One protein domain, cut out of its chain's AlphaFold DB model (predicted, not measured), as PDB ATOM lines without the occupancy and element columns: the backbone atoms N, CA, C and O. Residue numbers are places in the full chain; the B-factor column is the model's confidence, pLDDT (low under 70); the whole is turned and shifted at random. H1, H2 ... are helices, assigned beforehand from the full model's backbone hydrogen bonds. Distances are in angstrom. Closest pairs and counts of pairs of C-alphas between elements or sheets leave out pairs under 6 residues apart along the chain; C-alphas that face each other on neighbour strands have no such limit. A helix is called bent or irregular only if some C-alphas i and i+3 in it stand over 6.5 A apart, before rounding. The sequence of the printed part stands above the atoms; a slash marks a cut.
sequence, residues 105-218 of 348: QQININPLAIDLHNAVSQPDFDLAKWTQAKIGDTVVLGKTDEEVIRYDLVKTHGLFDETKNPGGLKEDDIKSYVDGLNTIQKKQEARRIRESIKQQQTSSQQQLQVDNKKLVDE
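Overview. This is residues 105 to 218 of the 348 residues of an uncharacterized protein of Candidatus Woesebacteria bacterium RBG_13_36_22 (UniProt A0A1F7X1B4). Look first for one long helix, H5, that runs the length of a flat, loose model like a bar; four shorter helices, H1 to H4, form a zigzag row along one side of it. H3 packs on H5 near its first end and H1 meets it farther along, while residues 213 to 218 of H5 stick out. The loop of residues 158 to 170 joins the ends of H3 and H4 that lie away from H5. The printed part has 114 residues, with five named helices in the order H1 to H5 and no named strand, and the class is all helix. It is loose, with a radius of gyration of the C-alphas of 17.7 A and spans of 53 by 36 by 18 A.

Along the chain. Find C-alpha 111 at (-19.813, 149.282, 14.066); from there H1 runs through residues 111 to 120, 14.1 A long. Next comes H2, residues 127 to 140, 19.4 A; it is neither bent nor irregular, but only just: C-alphas 134 and 137 are 6.5 A apart. H3 takes residues 145 to 157, 18.4 A, and H4 residues 171 to 180, 14.0 A. H5 begins at C-alpha 183 at (13.145, 139.933, 27.228) and runs 52.3 A to C-alpha 218 at (-28.119, 153.124, -2.023).

Arrangement. Begin at H3, the hub, which touches three helices. It touches H5, at residues 186 to 194 of H5 alone, the same way at a steep tilt of 58 degrees; the closest C-alphas, of Asp 145 and Ala 190, are 5.1 A apart. H3 and H4 touch at a steep tilt of 47 degrees, opposite ways, closest at the C-alphas of Glu 146 and Val 178, 6.3 A. H2 and H3, a helical hairpin, only just touch, with 3 pairs of C-alphas within 8 A; the closest, of Val 140 and Val 148, are 5.8 A apart. H1 and H5 also only just touch, with 3 such pairs, closest at the C-alphas of Pro 111 and Leu 208, 6.8 A. H2 and H5 are close but not clearly touching. H1 is apart from H3 and H4, and H2 from H4. In H1, H3, H4 and H5 every O i to N i+4 pair is within hydrogen-bond range; in H2, 7 of 10 are.

Size, cuts and confidence. The two C-alphas farthest apart, of Gly 180 and Glu 218, are 53.8 A apart. The printed part has no cut. The link from H3 to H4, 13 residues, is long. The mean pLDDT of the printed part is 76.3, and 39 residues are under 70, among them 105 to 121 and 131 to 139.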
ATOM      1  N   GLN A 105     -30.886 161.474  16.411       34.16
ATOM      2  CA  GLN A 105     -29.430 161.508  16.549       34.16
ATOM      3  C   GLN A 105     -28.887 160.460  15.608       34.16
ATOM      4  O   GLN A 105     -29.267 159.304  15.741       34.16
ATOM      5  N   GLN A 106     -28.064 160.884  14.641       40.22
ATOM      6  CA  GLN A 106     -27.229 160.003  13.827       40.22
ATOM      7  C   GLN A 106     -26.713 158.903  14.742       40.22
ATOM      8  O   GLN A 106     -25.834 159.150  15.575       40.22
ATOM      9  N   ILE A 107     -27.331 157.722  14.670       42.00
ATOM     10  CA  ILE A 107     -26.920 156.640  15.534       42.00
ATOM     11  C   ILE A 107     -25.594 156.228  14.928       42.00
ATOM     12  O   ILE A 107     -25.521 155.544  13.909       42.00
ATOM     13  N   ASN A 108     -24.527 156.703  15.555       41.91
ATOM     14  CA  ASN A 108     -23.221 156.092  15.500       41.91
ATOM     15  C   ASN A 108     -23.384 154.727  16.186       41.91
ATOM     16  O   ASN A 108     -22.947 154.526  17.321       41.91
ATOM     17  N   ILE A 109     -24.164 153.835  15.556       43.38
ATOM     18  CA  ILE A 109     -24.358 152.468  16.015       43.38
ATOM     19  C   ILE A 109     -22.947 151.925  16.053       43.38
ATOM     20  O   ILE A 109     -22.195 152.074  15.085       43.38
ATOM     21  N   ASN A 110     -22.576 151.353  17.196       46.72
ATOM     22  CA  ASN A 110     -21.276 150.729  17.338       46.72
ATOM     23  C   ASN A 110     -21.067 149.829  16.106       46.72
ATOM     24  O   ASN A 110     -21.918 148.970  15.870       46.72
ATOM     25  N   PRO A 111     -20.003 150.024  15.306       51.09
ATOM     26  CA  PRO A 111     -19.813 149.282  14.066       51.09
ATOM     27  C   PRO A 111     -19.918 147.768  14.263       51.09
ATOM     28  O   PRO A 111     -20.440 147.084  13.395       51.09
ATOM     29  N   LEU A 112     -19.533 147.257  15.440       55.19
ATOM     30  CA  LEU A 112     -19.688 145.847  15.806       55.19
ATOM     31  C   LEU A 112     -21.147 145.393  15.924       55.19
ATOM     32  O   LEU A 112     -21.433 144.236  15.655       55.19
ATOM     33  N   ALA A 113     -22.066 146.269  16.325       53.31
ATOM     34  CA  ALA A 113     -23.488 145.954  16.416       53.31
ATOM     35  C   ALA A 113     -24.163 145.935  15.034       53.31
ATOM     36  O   ALA A 113     -25.004 145.073  14.797       53.31
ATOM     37  N   ILE A 114     -23.754 146.809  14.102       53.41
ATOM     38  CA  ILE A 114     -24.183 146.718  12.693       53.41
ATOM     39  C   ILE A 114     -23.638 145.430  12.068       53.41
ATOM     40  O   ILE A 114     -24.371 144.678  11.432       53.41
ATOM     41  N   ASP A 115     -22.351 145.166  12.275       58.16
ATOM     42  CA  ASP A 115     -21.662 144.007  11.709       58.16
ATOM     43  C   ASP A 115     -22.231 142.691  12.272       58.16
ATOM     44  O   ASP A 115     -22.417 141.728  11.532       58.16
ATOM     45  N   LEU A 116     -22.609 142.671  13.558       67.69
ATOM     46  CA  LEU A 116     -23.341 141.563  14.173       67.69
ATOM     47  C   LEU A 116     -24.727 141.396  13.545       67.69
ATOM     48  O   LEU A 116     -25.077 140.292  13.153       67.69
ATOM     49  N   HIS A 117     -25.504 142.472  13.416       61.16
ATOM     50  CA  HIS A 117     -26.848 142.419  12.834       61.16
ATOM     51  C   HIS A 117     -26.838 141.881  11.391       61.16
ATOM     52  O   HIS A 117     -27.641 141.017  11.029       61.16
ATOM     53  N   ASN A 118     -25.873 142.329  10.587       60.69
ATOM     54  CA  ASN A 118     -25.675 141.843   9.224       60.69
ATOM     55  C   ASN A 118     -25.235 140.375   9.195       60.69
ATOM     56  O   ASN A 118     -25.702 139.609   8.354       60.69
ATOM     57  N   ALA A 119     -24.348 139.972  10.107       66.19
ATOM     58  CA  ALA A 119     -23.853 138.603  10.166       66.19
ATOM     59  C   ALA A 119     -24.934 137.620  10.642       66.19
ATOM     60  O   ALA A 119     -25.070 136.562  10.042       66.19
ATOM     61  N   VAL A 120     -25.754 137.997  11.629       67.38
ATOM     62  CA  VAL A 120     -26.896 137.201  12.133       67.38
ATOM     63  C   VAL A 120     -27.932 136.921  11.040       67.38
ATOM     64  O   VAL A 120     -28.641 135.923  11.100       67.38
ATOM     65  N   SER A 121     -27.991 137.765  10.010       64.56
ATOM     66  CA  SER A 121     -28.886 137.579   8.865       64.56
ATOM     67  C   SER A 121     -28.393 136.526   7.854       64.56
ATOM     68  O   SER A 121     -29.109 136.226   6.898       64.56
ATOM     69  N   GLN A 122     -27.183 135.974   8.021       73.25
ATOM     70  CA  GLN A 122     -26.642 134.916   7.158       73.25
ATOM     71  C   GLN A 122     -27.148 133.525   7.601       73.25
ATOM     72  O   GLN A 122     -27.173 133.246   8.800       73.25
ATOM     73  N   PRO A 123     -27.513 132.616   6.671       65.19
ATOM     74  CA  PRO A 123     -28.100 131.308   7.002       65.19
ATOM     75  C   PRO A 123     -27.192 130.369   7.815       65.19
ATOM     76  O   PRO A 123     -27.673 129.426   8.436       65.19
ATOM     77  N   ASP A 124     -25.883 130.597   7.774       79.44
ATOM     78  CA  ASP A 124     -24.825 129.797   8.391       79.44
ATOM     79  C   ASP A 124     -24.108 130.544   9.528       79.44
ATOM     80  O   ASP A 124     -22.984 130.198   9.906       79.44
ATOM     81  N   PHE A 125     -24.750 131.577  10.082       71.38
ATOM     82  CA  PHE A 125     -24.166 132.392  11.135       71.38
ATOM     83  C   PHE A 125     -23.897 131.595  12.418       71.38
ATOM     84  O   PHE A 125     -24.803 131.079  13.071       71.38
ATOM     85  N   ASP A 126     -22.627 131.563  12.819       74.25
ATOM     86  CA  ASP A 126     -22.155 130.999  14.081       74.25
ATOM     87  C   ASP A 126     -21.625 132.137  14.960       74.25
ATOM     88  O   ASP A 126     -20.541 132.685  14.722       74.25
ATOM     89  N   LEU A 127     -22.407 132.495  15.985       61.16
ATOM     90  CA  LEU A 127     -22.076 133.577  16.911       61.16
ATOM     91  C   LEU A 127     -20.731 133.336  17.601       61.16
ATOM     92  O   LEU A 127     -19.949 134.272  17.731       61.16
ATOM     93  N   ALA A 128     -20.421 132.099  17.996       54.06
ATOM     94  CA  ALA A 128     -19.181 131.788  18.696       54.06
ATOM     95  C   ALA A 128     -17.962 132.015  17.788       54.06
ATOM     96  O   ALA A 128     -17.003 132.673  18.202       54.06
ATOM     97  N   LYS A 129     -18.022 131.566  16.527       62.22
ATOM     98  CA  LYS A 129     -16.963 131.829  15.533       62.22
ATOM     99  C   LYS A 129     -16.836 133.310  15.200       62.22
ATOM    100  O   LYS A 129     -15.721 133.827  15.122       62.22
ATOM    101  N   TRP A 130     -17.958 134.004  15.026       71.06
ATOM    102  CA  TRP A 130     -17.966 135.431  14.717       71.06
ATOM    103  C   TRP A 130     -17.395 136.265  15.872       71.06
ATOM    104  O   TRP A 130     -16.515 137.105  15.670       71.06
ATOM    105  N   THR A 131     -17.820 135.983  17.107       54.19
ATOM    106  CA  THR A 131     -17.303 136.616  18.326       54.19
ATOM    107  C   THR A 131     -15.813 136.342  18.493       54.19
ATOM    108  O   THR A 131     -15.058 137.266  18.786       54.19
ATOM    109  N   GLN A 132     -15.349 135.116  18.250       55.72
ATOM    110  CA  GLN A 132     -13.927 134.784  18.329       55.72
ATOM    111  C   GLN A 132     -13.095 135.539  17.281       55.72
ATOM    112  O   GLN A 132     -12.023 136.046  17.611       55.72
ATOM    113  N   ALA A 133     -13.610 135.700  16.060       61.38
ATOM    114  CA  ALA A 133     -12.952 136.463  15.001       61.38
ATOM    115  C   ALA A 133     -12.895 137.978  15.280       61.38
ATOM    116  O   ALA A 133     -11.938 138.638  14.881       61.38
ATOM    117  N   LYS A 134     -13.905 138.545  15.956       64.31
ATOM    118  CA  LYS A 134     -14.018 139.999  16.185       64.31
ATOM    119  C   LYS A 134     -13.478 140.462  17.544       64.31
ATOM    120  O   LYS A 134     -12.868 141.525  17.621       64.31
ATOM    121  N   ILE A 135     -13.681 139.676  18.603       55.72
ATOM    122  CA  ILE A 135     -13.282 139.987  19.989       55.72
ATOM    123  C   ILE A 135     -11.915 139.382  20.338       55.72
ATOM    124  O   ILE A 135     -11.184 139.955  21.149       55.72
ATOM    125  N   GLY A 136     -11.522 138.270  19.701       56.22
ATOM    126  CA  GLY A 136     -10.236 137.609  19.951       56.22
ATOM    127  C   GLY A 136      -9.043 138.559  19.806       56.22
ATOM    128  O   GLY A 136      -8.185 138.608  20.682       56.22
ATOM    129  N   ASP A 137      -9.062 139.412  18.780       57.81
ATOM    130  CA  ASP A 137      -8.010 140.401  18.523       57.81
ATOM    131  C   ASP A 137      -7.969 141.542  19.564       57.81
ATOM    132  O   ASP A 137      -6.913 142.122  19.811       57.81
ATOM    133  N   THR A 138      -9.090 141.888  20.212       57.97
ATOM    134  CA  THR A 138      -9.141 142.987  21.199       57.97
ATOM    135  C   THR A 138      -8.655 142.550  22.578       57.97
ATOM    136  O   THR A 138      -7.981 143.319  23.264       57.97
ATOM    137  N   VAL A 139      -8.939 141.303  22.968       62.47
ATOM    138  CA  VAL A 139      -8.468 140.725  24.241       62.47
ATOM    139  C   VAL A 139      -6.938 140.623  24.258       62.47
ATOM    140  O   VAL A 139      -6.317 140.799  25.304       62.47
ATOM    141  N   VAL A 140      -6.313 140.425  23.093       70.62
ATOM    142  CA  VAL A 140      -4.855 140.286  22.931       70.62
ATOM    143  C   VAL A 140      -4.093 141.569  23.249       70.62
ATOM    144  O   VAL A 140      -2.971 141.509  23.744       70.62
ATOM    145  N   LEU A 141      -4.700 142.745  23.076       75.25
ATOM    146  CA  LEU A 141      -4.035 144.008  23.409       75.25
ATOM    147  C   LEU A 141      -3.749 144.157  24.915       75.25
ATOM    148  O   LEU A 141      -2.811 144.870  25.271       75.25
ATOM    149  N   GLY A 142      -4.518 143.476  25.773       76.56
ATOM    150  CA  GLY A 142      -4.338 143.457  27.230       76.56
ATOM    151  C   GLY A 142      -3.541 142.264  27.770       76.56
ATOM    152  O   GLY A 142      -3.374 142.154  28.982       76.56
ATOM    153  N   LYS A 143      -3.067 141.367  26.898       85.75
ATOM    154  CA  LYS A 143      -2.319 140.157  27.270       85.75
ATOM    155  C   LYS A 143      -0.825 140.424  27.477       85.75
ATOM    156  O   LYS A 143      -0.300 141.448  27.017       85.75
ATOM    157  N   THR A 144      -0.134 139.500  28.154       92.00
ATOM    158  CA  THR A 144       1.329 139.579  28.328       92.00
ATOM    159  C   THR A 144       2.060 139.474  26.989       92.00
ATOM    160  O   THR A 144       1.482 139.073  25.979       92.00
ATOM    161  N   ASP A 145       3.342 139.843  26.951       92.44
ATOM    162  CA  ASP A 145       4.129 139.776  25.714       92.44
ATOM    163  C   ASP A 145       4.222 138.337  25.179       92.44
ATOM    164  O   ASP A 145       4.030 138.122  23.983       92.44
ATOM    165  N   GLU A 146       4.417 137.341  26.052       92.06
ATOM    166  CA  GLU A 146       4.397 135.926  25.662       92.06
ATOM    167  C   GLU A 146       3.051 135.495  25.080       92.06
ATOM    168  O   GLU A 146       2.998 134.808  24.061       92.06
ATOM    169  N   GLU A 147       1.954 135.900  25.715       89.38
ATOM    170  CA  GLU A 147       0.612 135.541  25.272       89.38
ATOM    171  C   GLU A 147       0.252 136.183  23.925       89.38
ATOM    172  O   GLU A 147      -0.438 135.560  23.117       89.38
ATOM    173  N   VAL A 148       0.719 137.408  23.668       90.69
ATOM    174  CA  VAL A 148       0.540 138.099  22.380       90.69
ATOM    175  C   VAL A 148       1.296 137.381  21.268       90.69
ATOM    176  O   VAL A 148       0.741 137.168  20.193       90.69
ATOM    177  N   ILE A 149       2.542 136.977  21.525       92.19
ATOM    178  CA  ILE A 149       3.360 136.245  20.548       92.19
ATOM    179  C   ILE A 149       2.756 134.865  20.279       92.19
ATOM    180  O   ILE A 149       2.588 134.478  19.125       92.19
ATOM    181  N   ARG A 150       2.348 134.145  21.334       90.88
ATOM    182  CA  ARG A 150       1.625 132.873  21.204       90.88
ATOM    183  C   ARG A 150       0.362 133.035  20.364       90.88
ATOM    184  O   ARG A 150       0.102 132.208  19.495       90.88
ATOM    185  N   TYR A 151      -0.417 134.085  20.617       88.00
ATOM    186  CA  TYR A 151      -1.626 134.366  19.854       88.00
ATOM    187  C   TYR A 151      -1.335 134.557  18.361       88.00
ATOM    188  O   TYR A 151      -2.006 133.939  17.540       88.00
ATOM    189  N   ASP A 152      -0.330 135.360  18.008       89.06
ATOM    190  CA  ASP A 152       0.043 135.617  16.610       89.06
ATOM    191  C   ASP A 152       0.502 134.347  15.884       89.06
ATOM    192  O   ASP A 152       0.076 134.083  14.759       89.06
ATOM    193  N   LEU A 153       1.296 133.506  16.556       87.00
ATOM    194  CA  LEU A 153       1.755 132.223  16.016       87.00
ATOM    195  C   LEU A 153       0.592 131.262  15.759       87.00
ATOM    196  O   LEU A 153       0.500 130.675  14.681       87.00
ATOM    197  N   VAL A 154      -0.327 131.139  16.720       86.12
ATOM    198  CA  VAL A 154      -1.531 130.310  16.566       86.12
ATOM    199  C   VAL A 154      -2.453 130.877  15.488       86.12
ATOM    200  O   VAL A 154      -3.008 130.112  14.707       86.12
ATOM    201  N   LYS A 155      -2.602 132.201  15.395       83.19
ATOM    202  CA  LYS A 155      -3.422 132.852  14.364       83.19
ATOM    203  C   LYS A 155      -2.845 132.644  12.960       83.19
ATOM    204  O   LYS A 155      -3.605 132.429  12.022       83.19
ATOM    205  N   THR A 156      -1.523 132.702  12.820       83.00
ATOM    206  CA  THR A 156      -0.836 132.642  11.521       83.00
ATOM    207  C   THR A 156      -0.659 131.214  11.012       83.00
ATOM    208  O   THR A 156      -0.801 130.969   9.816       83.00
ATOM    209  N   HIS A 157      -0.362 130.264  11.901       84.25
ATOM    210  CA  HIS A 157      -0.013 128.890  11.522       84.25
ATOM    211  C   HIS A 157      -1.040 127.840  11.974       84.25
ATOM    212  O   HIS A 157      -1.014 126.703  11.501       84.25
ATOM    213  N   GLY A 158      -1.964 128.204  12.866       82.94
ATOM    214  CA  GLY A 158      -2.894 127.272  13.496       82.94
ATOM    215  C   GLY A 158      -2.207 126.333  14.493       82.94
ATOM    216  O   GLY A 158      -0.995 126.118  14.457       82.94
ATOM    217  N   LEU A 159      -2.998 125.744  15.390       87.50
ATOM    218  CA  LEU A 159      -2.530 124.639  16.228       87.50
ATOM    219  C   LEU A 159      -2.525 123.340  15.425       87.50
ATOM    220  O   LEU A 159      -3.400 123.129  14.580       87.50
ATOM    221  N   PHE A 160      -1.537 122.491  15.690       89.19
ATOM    222  CA  PHE A 160      -1.455 121.154  15.121       89.19
ATOM    223  C   PHE A 160      -2.670 120.321  15.540       89.19
ATOM    224  O   PHE A 160      -2.952 120.163  16.728       89.19
ATOM    225  N   ASP A 161      -3.351 119.755  14.553       87.88
ATOM    226  CA  ASP A 161      -4.408 118.761  14.724       87.88
ATOM    227  C   ASP A 161      -4.219 117.718  13.622       87.88
ATOM    228  O   ASP A 161      -4.262 118.060  12.442       87.88
ATOM    229  N   GLU A 162      -4.008 116.452  13.990       84.88
ATOM    230  CA  GLU A 162      -3.711 115.369  13.038       84.88
ATOM    231  C   GLU A 162      -4.755 115.234  11.921       84.88
ATOM    232  O   GLU A 162      -4.435 114.795  10.818       84.88
ATOM    233  N   THR A 163      -5.998 115.632  12.196       76.12
ATOM    234  CA  THR A 163      -7.134 115.482  11.285       76.12
ATOM    235  C   THR A 163      -7.550 116.789  10.615       76.12
ATOM    236  O   THR A 163      -7.957 116.773   9.453       76.12
ATOM    237  N   LYS A 164      -7.454 117.924  11.317       79.31
ATOM    238  CA  LYS A 164      -7.961 119.229  10.854       79.31
ATOM    239  C   LYS A 164      -6.866 120.192  10.410       79.31
ATOM    240  O   LYS A 164      -7.131 121.044   9.566       79.31
ATOM    241  N   ASN A 165      -5.663 120.086  10.969       80.25
ATOM    242  CA  ASN A 165      -4.533 120.952  10.641       80.25
ATOM    243  C   ASN A 165      -3.183 120.243  10.880       80.25
ATOM    244  O   ASN A 165      -2.445 120.597  11.807       80.25
ATOM    245  N   PRO A 166      -2.827 119.242  10.055       84.25
ATOM    246  CA  PRO A 166      -1.604 118.459  10.246       84.25
ATOM    247  C   PRO A 166      -0.318 119.266   9.988       84.25
ATOM    248  O   PRO A 166       0.772 118.795  10.288       84.25
ATOM    249  N   GLY A 167      -0.427 120.475   9.427       84.25
ATOM    250  CA  GLY A 167       0.688 121.412   9.247       84.25
ATOM    251  C   GLY A 167       0.794 122.486  10.333       84.25
ATOM    252  O   GLY A 167       1.652 123.358  10.224       84.25
ATOM    253  N   GLY A 168      -0.079 122.459  11.345       88.38
ATOM    254  CA  GLY A 168      -0.083 123.444  12.423       88.38
ATOM    255  C   GLY A 168       1.110 123.319  13.367       88.38
ATOM    256  O   GLY A 168       1.817 122.311  13.384       88.38
ATOM    257  N   LEU A 169       1.312 124.344  14.191       90.44
ATOM    258  CA  LEU A 169       2.345 124.333  15.222       90.44
ATOM    259  C   LEU A 169       1.881 123.521  16.433       90.44
ATOM    260  O   LEU A 169       0.748 123.673  16.897       90.44
ATOM    261  N   LYS A 170       2.760 122.675  16.978       92.25
ATOM    262  CA  LYS A 170       2.495 122.009  18.256       92.25
ATOM    263  C   LYS A 170       2.686 122.997  19.402       92.25
ATOM    264  O   LYS A 170       3.508 123.908  19.320       92.25
ATOM    265  N   GLU A 171       1.963 122.785  20.496       89.81
ATOM    266  CA  GLU A 171       2.040 123.661  21.673       89.81
ATOM    267  C   GLU A 171       3.467 123.735  22.249       89.81
ATOM    268  O   GLU A 171       3.930 124.811  22.623       89.81
ATOM    269  N   ASP A 172       4.199 122.616  22.234       93.00
ATOM    270  CA  ASP A 172       5.590 122.559  22.699       93.00
ATOM    271  C   ASP A 172       6.545 123.370  21.810       93.00
ATOM    272  O   ASP A 172       7.445 124.036  22.326       93.00
ATOM    273  N   ASP A 173       6.321 123.388  20.492       92.38
ATOM    274  CA  ASP A 173       7.131 124.169  19.550       92.38
ATOM    275  C   ASP A 173       6.902 125.671  19.757       92.38
ATOM    276  O   ASP A 173       7.847 126.463  19.776       92.38
ATOM    277  N   ILE A 174       5.644 126.063  19.986       91.25
ATOM    278  CA  ILE A 174       5.267 127.447  20.296       91.25
ATOM    279  C   ILE A 174       5.917 127.884  21.607       91.25
ATOM    280  O   ILE A 174       6.531 128.950  21.672       91.25
ATOM    281  N   LYS A 175       5.816 127.053  22.648       93.44
ATOM    282  CA  LYS A 175       6.425 127.336  23.947       93.44
ATOM    283  C   LYS A 175       7.943 127.458  23.831       93.44
ATOM    284  O   LYS A 175       8.506 128.435  24.315       93.44
ATOM    285  N   SER A 176       8.595 126.526  23.136       94.88
ATOM    286  CA  SER A 176      10.045 126.557  22.920       94.88
ATOM    287  C   SER A 176      10.490 127.804  22.159       94.88
ATOM    288  O   SER A 176      11.540 128.365  22.473       94.88
ATOM    289  N   TYR A 177       9.715 128.250  21.170       94.56
ATOM    290  CA  TYR A 177       9.999 129.486  20.448       94.56
ATOM    291  C   TYR A 177       9.887 130.706  21.366       94.56
ATOM    292  O   TYR A 177      10.820 131.504  21.445       94.56
ATOM    293  N   VAL A 178       8.773 130.836  22.095       93.75
ATOM    294  CA  VAL A 178       8.519 131.983  22.978       93.75
ATOM    295  C   VAL A 178       9.547 132.046  24.108       93.75
ATOM    296  O   VAL A 178      10.081 133.121  24.380       93.75
ATOM    297  N   ASP A 179       9.870 130.918  24.740       94.62
ATOM    298  CA  ASP A 179      10.865 130.847  25.817       94.62
ATOM    299  C   ASP A 179      12.297 131.081  25.308       94.62
ATOM    300  O   ASP A 179      13.137 131.594  26.049       94.62
ATOM    301  N   GLY A 180      12.569 130.772  24.035       94.25
ATOM    302  CA  GLY A 180      13.847 131.045  23.374       94.25
ATOM    303  C   GLY A 180      14.112 132.529  23.094       94.25
ATOM    304  O   GLY A 180      15.261 132.912  22.862       94.25
ATOM    305  N   LEU A 181      13.084 133.381  23.135       94.88
ATOM    306  CA  LEU A 181      13.234 134.827  22.976       94.88
ATOM    307  C   LEU A 181      13.693 135.477  24.283       94.88
ATOM    308  O   LEU A 181      13.103 135.284  25.349       94.88
ATOM    309  N   ASN A 182      14.700 136.348  24.200       95.00
ATOM    310  CA  ASN A 182      15.076 137.169  25.348       95.00
ATOM    311  C   ASN A 182      14.038 138.279  25.615       95.00
ATOM    312  O   ASN A 182      13.211 138.615  24.767       95.00
ATOM    313  N   THR A 183      14.110 138.908  26.789       94.06
ATOM    314  CA  THR A 183      13.145 139.933  27.228       94.06
ATOM    315  C   THR A 183      12.988 141.104  26.251       94.06
ATOM    316  O   THR A 183      11.891 141.642  26.109       94.06
ATOM    317  N   ILE A 184      14.063 141.528  25.578       93.44
ATOM    318  CA  ILE A 184      14.012 142.641  24.617       93.44
ATOM    319  C   ILE A 184      13.307 142.193  23.334       93.44
ATOM    320  O   ILE A 184      12.436 142.907  22.840       93.44
ATOM    321  N   GLN A 185      13.640 141.004  22.832       94.00
ATOM    322  CA  GLN A 185      13.020 140.425  21.640       94.00
ATOM    323  C   GLN A 185      11.523 140.190  21.849       94.00
ATOM    324  O   GLN A 185      10.728 140.596  21.006       94.00
ATOM    325  N   LYS A 186      11.124 139.644  23.006       94.38
ATOM    326  CA  LYS A 186       9.709 139.476  23.371       94.38
ATOM    327  C   LYS A 186       8.946 140.800  23.319       94.38
ATOM    328  O   LYS A 186       7.896 140.890  22.689       94.38
ATOM    329  N   LYS A 187       9.505 141.859  23.910       93.31
ATOM    330  CA  LYS A 187       8.894 143.196  23.890       93.31
ATOM    331  C   LYS A 187       8.757 143.765  22.481       93.31
ATOM    332  O   LYS A 187       7.732 144.367  22.166       93.31
ATOM    333  N   GLN A 188       9.784 143.616  21.646       94.56
ATOM    334  CA  GLN A 188       9.764 144.110  20.268       94.56
ATOM    335  C   GLN A 188       8.725 143.371  19.425       94.56
ATOM    336  O   GLN A 188       7.919 144.016  18.754       94.56
ATOM    337  N   GLU A 189       8.696 142.044  19.520       93.62
ATOM    338  CA  GLU A 189       7.780 141.208  18.750       93.62
ATOM    339  C   GLU A 189       6.328 141.438  19.180       93.62
ATOM    340  O   GLU A 189       5.472 141.760  18.355       93.62
ATOM    341  N   ALA A 190       6.058 141.418  20.489       93.69
ATOM    342  CA  ALA A 190       4.732 141.713  21.018       93.69
ATOM    343  C   ALA A 190       4.265 143.130  20.647       93.69
ATOM    344  O   ALA A 190       3.087 143.344  20.359       93.69
ATOM    345  N   ARG A 191       5.168 144.122  20.619       93.81
ATOM    346  CA  ARG A 191       4.835 145.476  20.158       93.81
ATOM    347  C   ARG A 191       4.453 145.493  18.678       93.81
ATOM    348  O   ARG A 191       3.417 146.070  18.356       93.81
ATOM    349  N   ARG A 192       5.239 144.849  17.809       94.44
ATOM    350  CA  ARG A 192       4.956 144.735  16.367       94.44
ATOM    351  C   ARG A 192       3.577 144.120  16.124       94.44
ATOM    352  O   ARG A 192       2.791 144.658  15.348       94.44
ATOM    353  N   ILE A 193       3.267 143.035  16.833       91.25
ATOM    354  CA  ILE A 193       1.979 142.338  16.743       91.25
ATOM    355  C   ILE A 193       0.837 143.251  17.206       91.25
ATOM    356  O   ILE A 193      -0.138 143.435  16.480       91.25
ATOM    357  N   ARG A 194       0.960 143.893  18.378       89.12
ATOM    358  CA  ARG A 194      -0.066 144.829  18.879       89.12
ATOM    359  C   ARG A 194      -0.294 146.001  17.922       89.12
ATOM    360  O   ARG A 194      -1.434 146.427  17.753       89.12
ATOM    361  N   GLU A 195       0.761 146.540  17.315       90.00
ATOM    362  CA  GLU A 195       0.653 147.609  16.315       90.00
ATOM    363  C   GLU A 195      -0.062 147.122  15.047       90.00
ATOM    364  O   GLU A 195      -0.968 147.806  14.572       90.00
ATOM    365  N   SER A 196       0.258 145.920  14.558       86.50
ATOM    366  CA  SER A 196      -0.427 145.306  13.414       86.50
ATOM    367  C   SER A 196      -1.918 145.075  13.685       86.50
ATOM    368  O   SER A 196      -2.755 145.477  12.877       86.50
ATOM    369  N   ILE A 197      -2.266 144.534  14.859       82.75
ATOM    370  CA  ILE A 197      -3.661 144.335  15.280       82.75
ATOM    371  C   ILE A 197      -4.404 145.675  15.346       82.75
ATOM    372  O   ILE A 197      -5.511 145.795  14.820       82.75
ATOM    373  N   LYS A 198      -3.799 146.710  15.945       82.69
ATOM    374  CA  LYS A 198      -4.402 148.052  16.004       82.69
ATOM    375  C   LYS A 198      -4.639 148.629  14.611       82.69
ATOM    376  O   LYS A 198      -5.720 149.151  14.356       82.69
ATOM    377  N   GLN A 199      -3.665 148.514  13.709       82.81
ATOM    378  CA  GLN A 199      -3.809 148.984  12.330       82.81
ATOM    379  C   GLN A 199      -4.932 148.249  11.594       82.81
ATOM    380  O   GLN A 199      -5.755 148.898  10.953       82.81
ATOM    381  N   GLN A 200      -5.010 146.923  11.733       79.06
ATOM    382  CA  GLN A 200      -6.079 146.117  11.141       79.06
ATOM    383  C   GLN A 200      -7.461 146.499  11.694       79.06
ATOM    384  O   GLN A 200      -8.439 146.552  10.948       79.06
ATOM    385  N   GLN A 201      -7.559 146.799  12.990       72.75
ATOM    386  CA  GLN A 201      -8.802 147.278  13.598       72.75
ATOM    387  C   GLN A 201      -9.202 148.649  13.055       72.75
ATOM    388  O   GLN A 201     -10.359 148.844  12.686       72.75
ATOM    389  N   THR A 202      -8.261 149.592  12.967       75.00
ATOM    390  CA  THR A 202      -8.530 150.925  12.413       75.00
ATOM    391  C   THR A 202      -8.965 150.851  10.953       75.00
ATOM    392  O   THR A 202      -9.960 151.477  10.593       75.00
ATOM    393  N   SER A 203      -8.282 150.063  10.118       73.00
ATOM    394  CA  SER A 203      -8.659 149.911   8.709       73.00
ATOM    395  C   SER A 203     -10.024 149.240   8.555       73.00
ATOM    396  O   SER A 203     -10.844 149.708   7.770       73.00
ATOM    397  N   SER A 204     -10.317 148.212   9.356       69.12
ATOM    398  CA  SER A 204     -11.631 147.553   9.356       69.12
ATOM    399  C   SER A 204     -12.750 148.511   9.775       69.12
ATOM    400  O   SER A 204     -13.813 148.516   9.164       69.12
ATOM    401  N   GLN A 205     -12.519 149.361  10.782       67.25
ATOM    402  CA  GLN A 205     -13.491 150.379  11.198       67.25
ATOM    403  C   GLN A 205     -13.723 151.436  10.116       67.25
ATOM    404  O   GLN A 205     -14.868 151.812   9.871       67.25
ATOM    405  N   GLN A 206     -12.661 151.905   9.457       70.06
ATOM    406  CA  GLN A 206     -12.781 152.849   8.345       70.06
ATOM    407  C   GLN A 206     -13.553 152.237   7.175       70.06
ATOM    408  O   GLN A 206     -14.450 152.880   6.636       70.06
ATOM    409  N   GLN A 207     -13.259 150.984   6.825       67.31
ATOM    410  CA  GLN A 207     -13.966 150.282   5.759       67.31
ATOM    411  C   GLN A 207     -15.452 150.107   6.091       67.31
ATOM    412  O   GLN A 207     -16.296 150.441   5.267       67.31
ATOM    413  N   LEU A 208     -15.784 149.708   7.324       64.12
ATOM    414  CA  LEU A 208     -17.174 149.609   7.781       64.12
ATOM    415  C   LEU A 208     -17.918 150.946   7.682       64.12
ATOM    416  O   LEU A 208     -19.080 150.973   7.291       64.12
ATOM    417  N   GLN A 209     -17.271 152.070   8.007       65.31
ATOM    418  CA  GLN A 209     -17.888 153.392   7.845       65.31
ATOM    419  C   GLN A 209     -18.175 153.720   6.376       65.31
ATOM    420  O   GLN A 209     -19.232 154.274   6.068       65.31
ATOM    421  N   VAL A 210     -17.258 153.372   5.470       72.81
ATOM    422  CA  VAL A 210     -17.439 153.560   4.023       72.81
ATOM    423  C   VAL A 210     -18.574 152.685   3.498       72.81
ATOM    424  O   VAL A 210     -19.452 153.187   2.792       72.81
ATOM    425  N   ASP A 211     -18.593 151.409   3.873       66.25
ATOM    426  CA  ASP A 211     -19.604 150.449   3.426       66.25
ATOM    427  C   ASP A 211     -20.993 150.824   3.952       66.25
ATOM    428  O   ASP A 211     -21.958 150.843   3.188       66.25
ATOM    429  N   ASN A 212     -21.092 151.231   5.222       62.84
ATOM    430  CA  ASN A 212     -22.339 151.726   5.803       62.84
ATOM    431  C   ASN A 212     -22.842 152.975   5.086       62.84
ATOM    432  O   ASN A 212     -24.024 153.062   4.761       62.84
ATOM    433  N   LYS A 213     -21.955 153.935   4.802       70.94
ATOM    434  CA  LYS A 213     -22.336 155.138   4.059       70.94
ATOM    435  C   LYS A 213     -22.880 154.780   2.677       70.94
ATOM    436  O   LYS A 213     -23.927 155.284   2.289       70.94
ATOM    437  N   LYS A 214     -22.209 153.875   1.963       72.50
ATOM    438  CA  LYS A 214     -22.648 153.419   0.643       72.50
ATOM    439  C   LYS A 214     -24.008 152.719   0.703       72.50
ATOM    440  O   LYS A 214     -24.864 153.004  -0.126       72.50
ATOM    441  N   LEU A 215     -24.217 151.845   1.689       68.31
ATOM    442  CA  LEU A 215     -25.493 151.160   1.893       68.31
ATOM    443  C   LEU A 215     -26.629 152.158   2.150       68.31
ATOM    444  O   LEU A 215     -27.699 152.042   1.554       68.31
ATOM    445  N   VAL A 216     -26.386 153.154   3.004       65.69
ATOM    446  CA  VAL A 216     -27.346 154.232   3.274       65.69
ATOM    447  C   VAL A 216     -27.638 155.017   1.995       65.69
ATOM    448  O   VAL A 216     -28.805 155.197   1.654       65.69
ATOM    449  N   ASP A 217     -26.613 155.418   1.241       71.25
ATOM    450  CA  ASP A 217     -26.780 156.151  -0.019       71.25
ATOM    451  C   ASP A 217     -27.588 155.341  -1.055       71.25
ATOM    452  O   ASP A 217     -28.460 155.883  -1.741       71.25
ATOM    453  N   GLU A 218     -27.358 154.028  -1.152       72.31
ATOM    454  CA  GLU A 218     -28.119 153.124  -2.023       72.31
ATOM    455  C   GLU A 218     -29.586 152.996  -1.590       72.31
ATOM    456  O   GLU A 218     -30.486 153.056  -2.436       72.31
TER     457      GLU A 218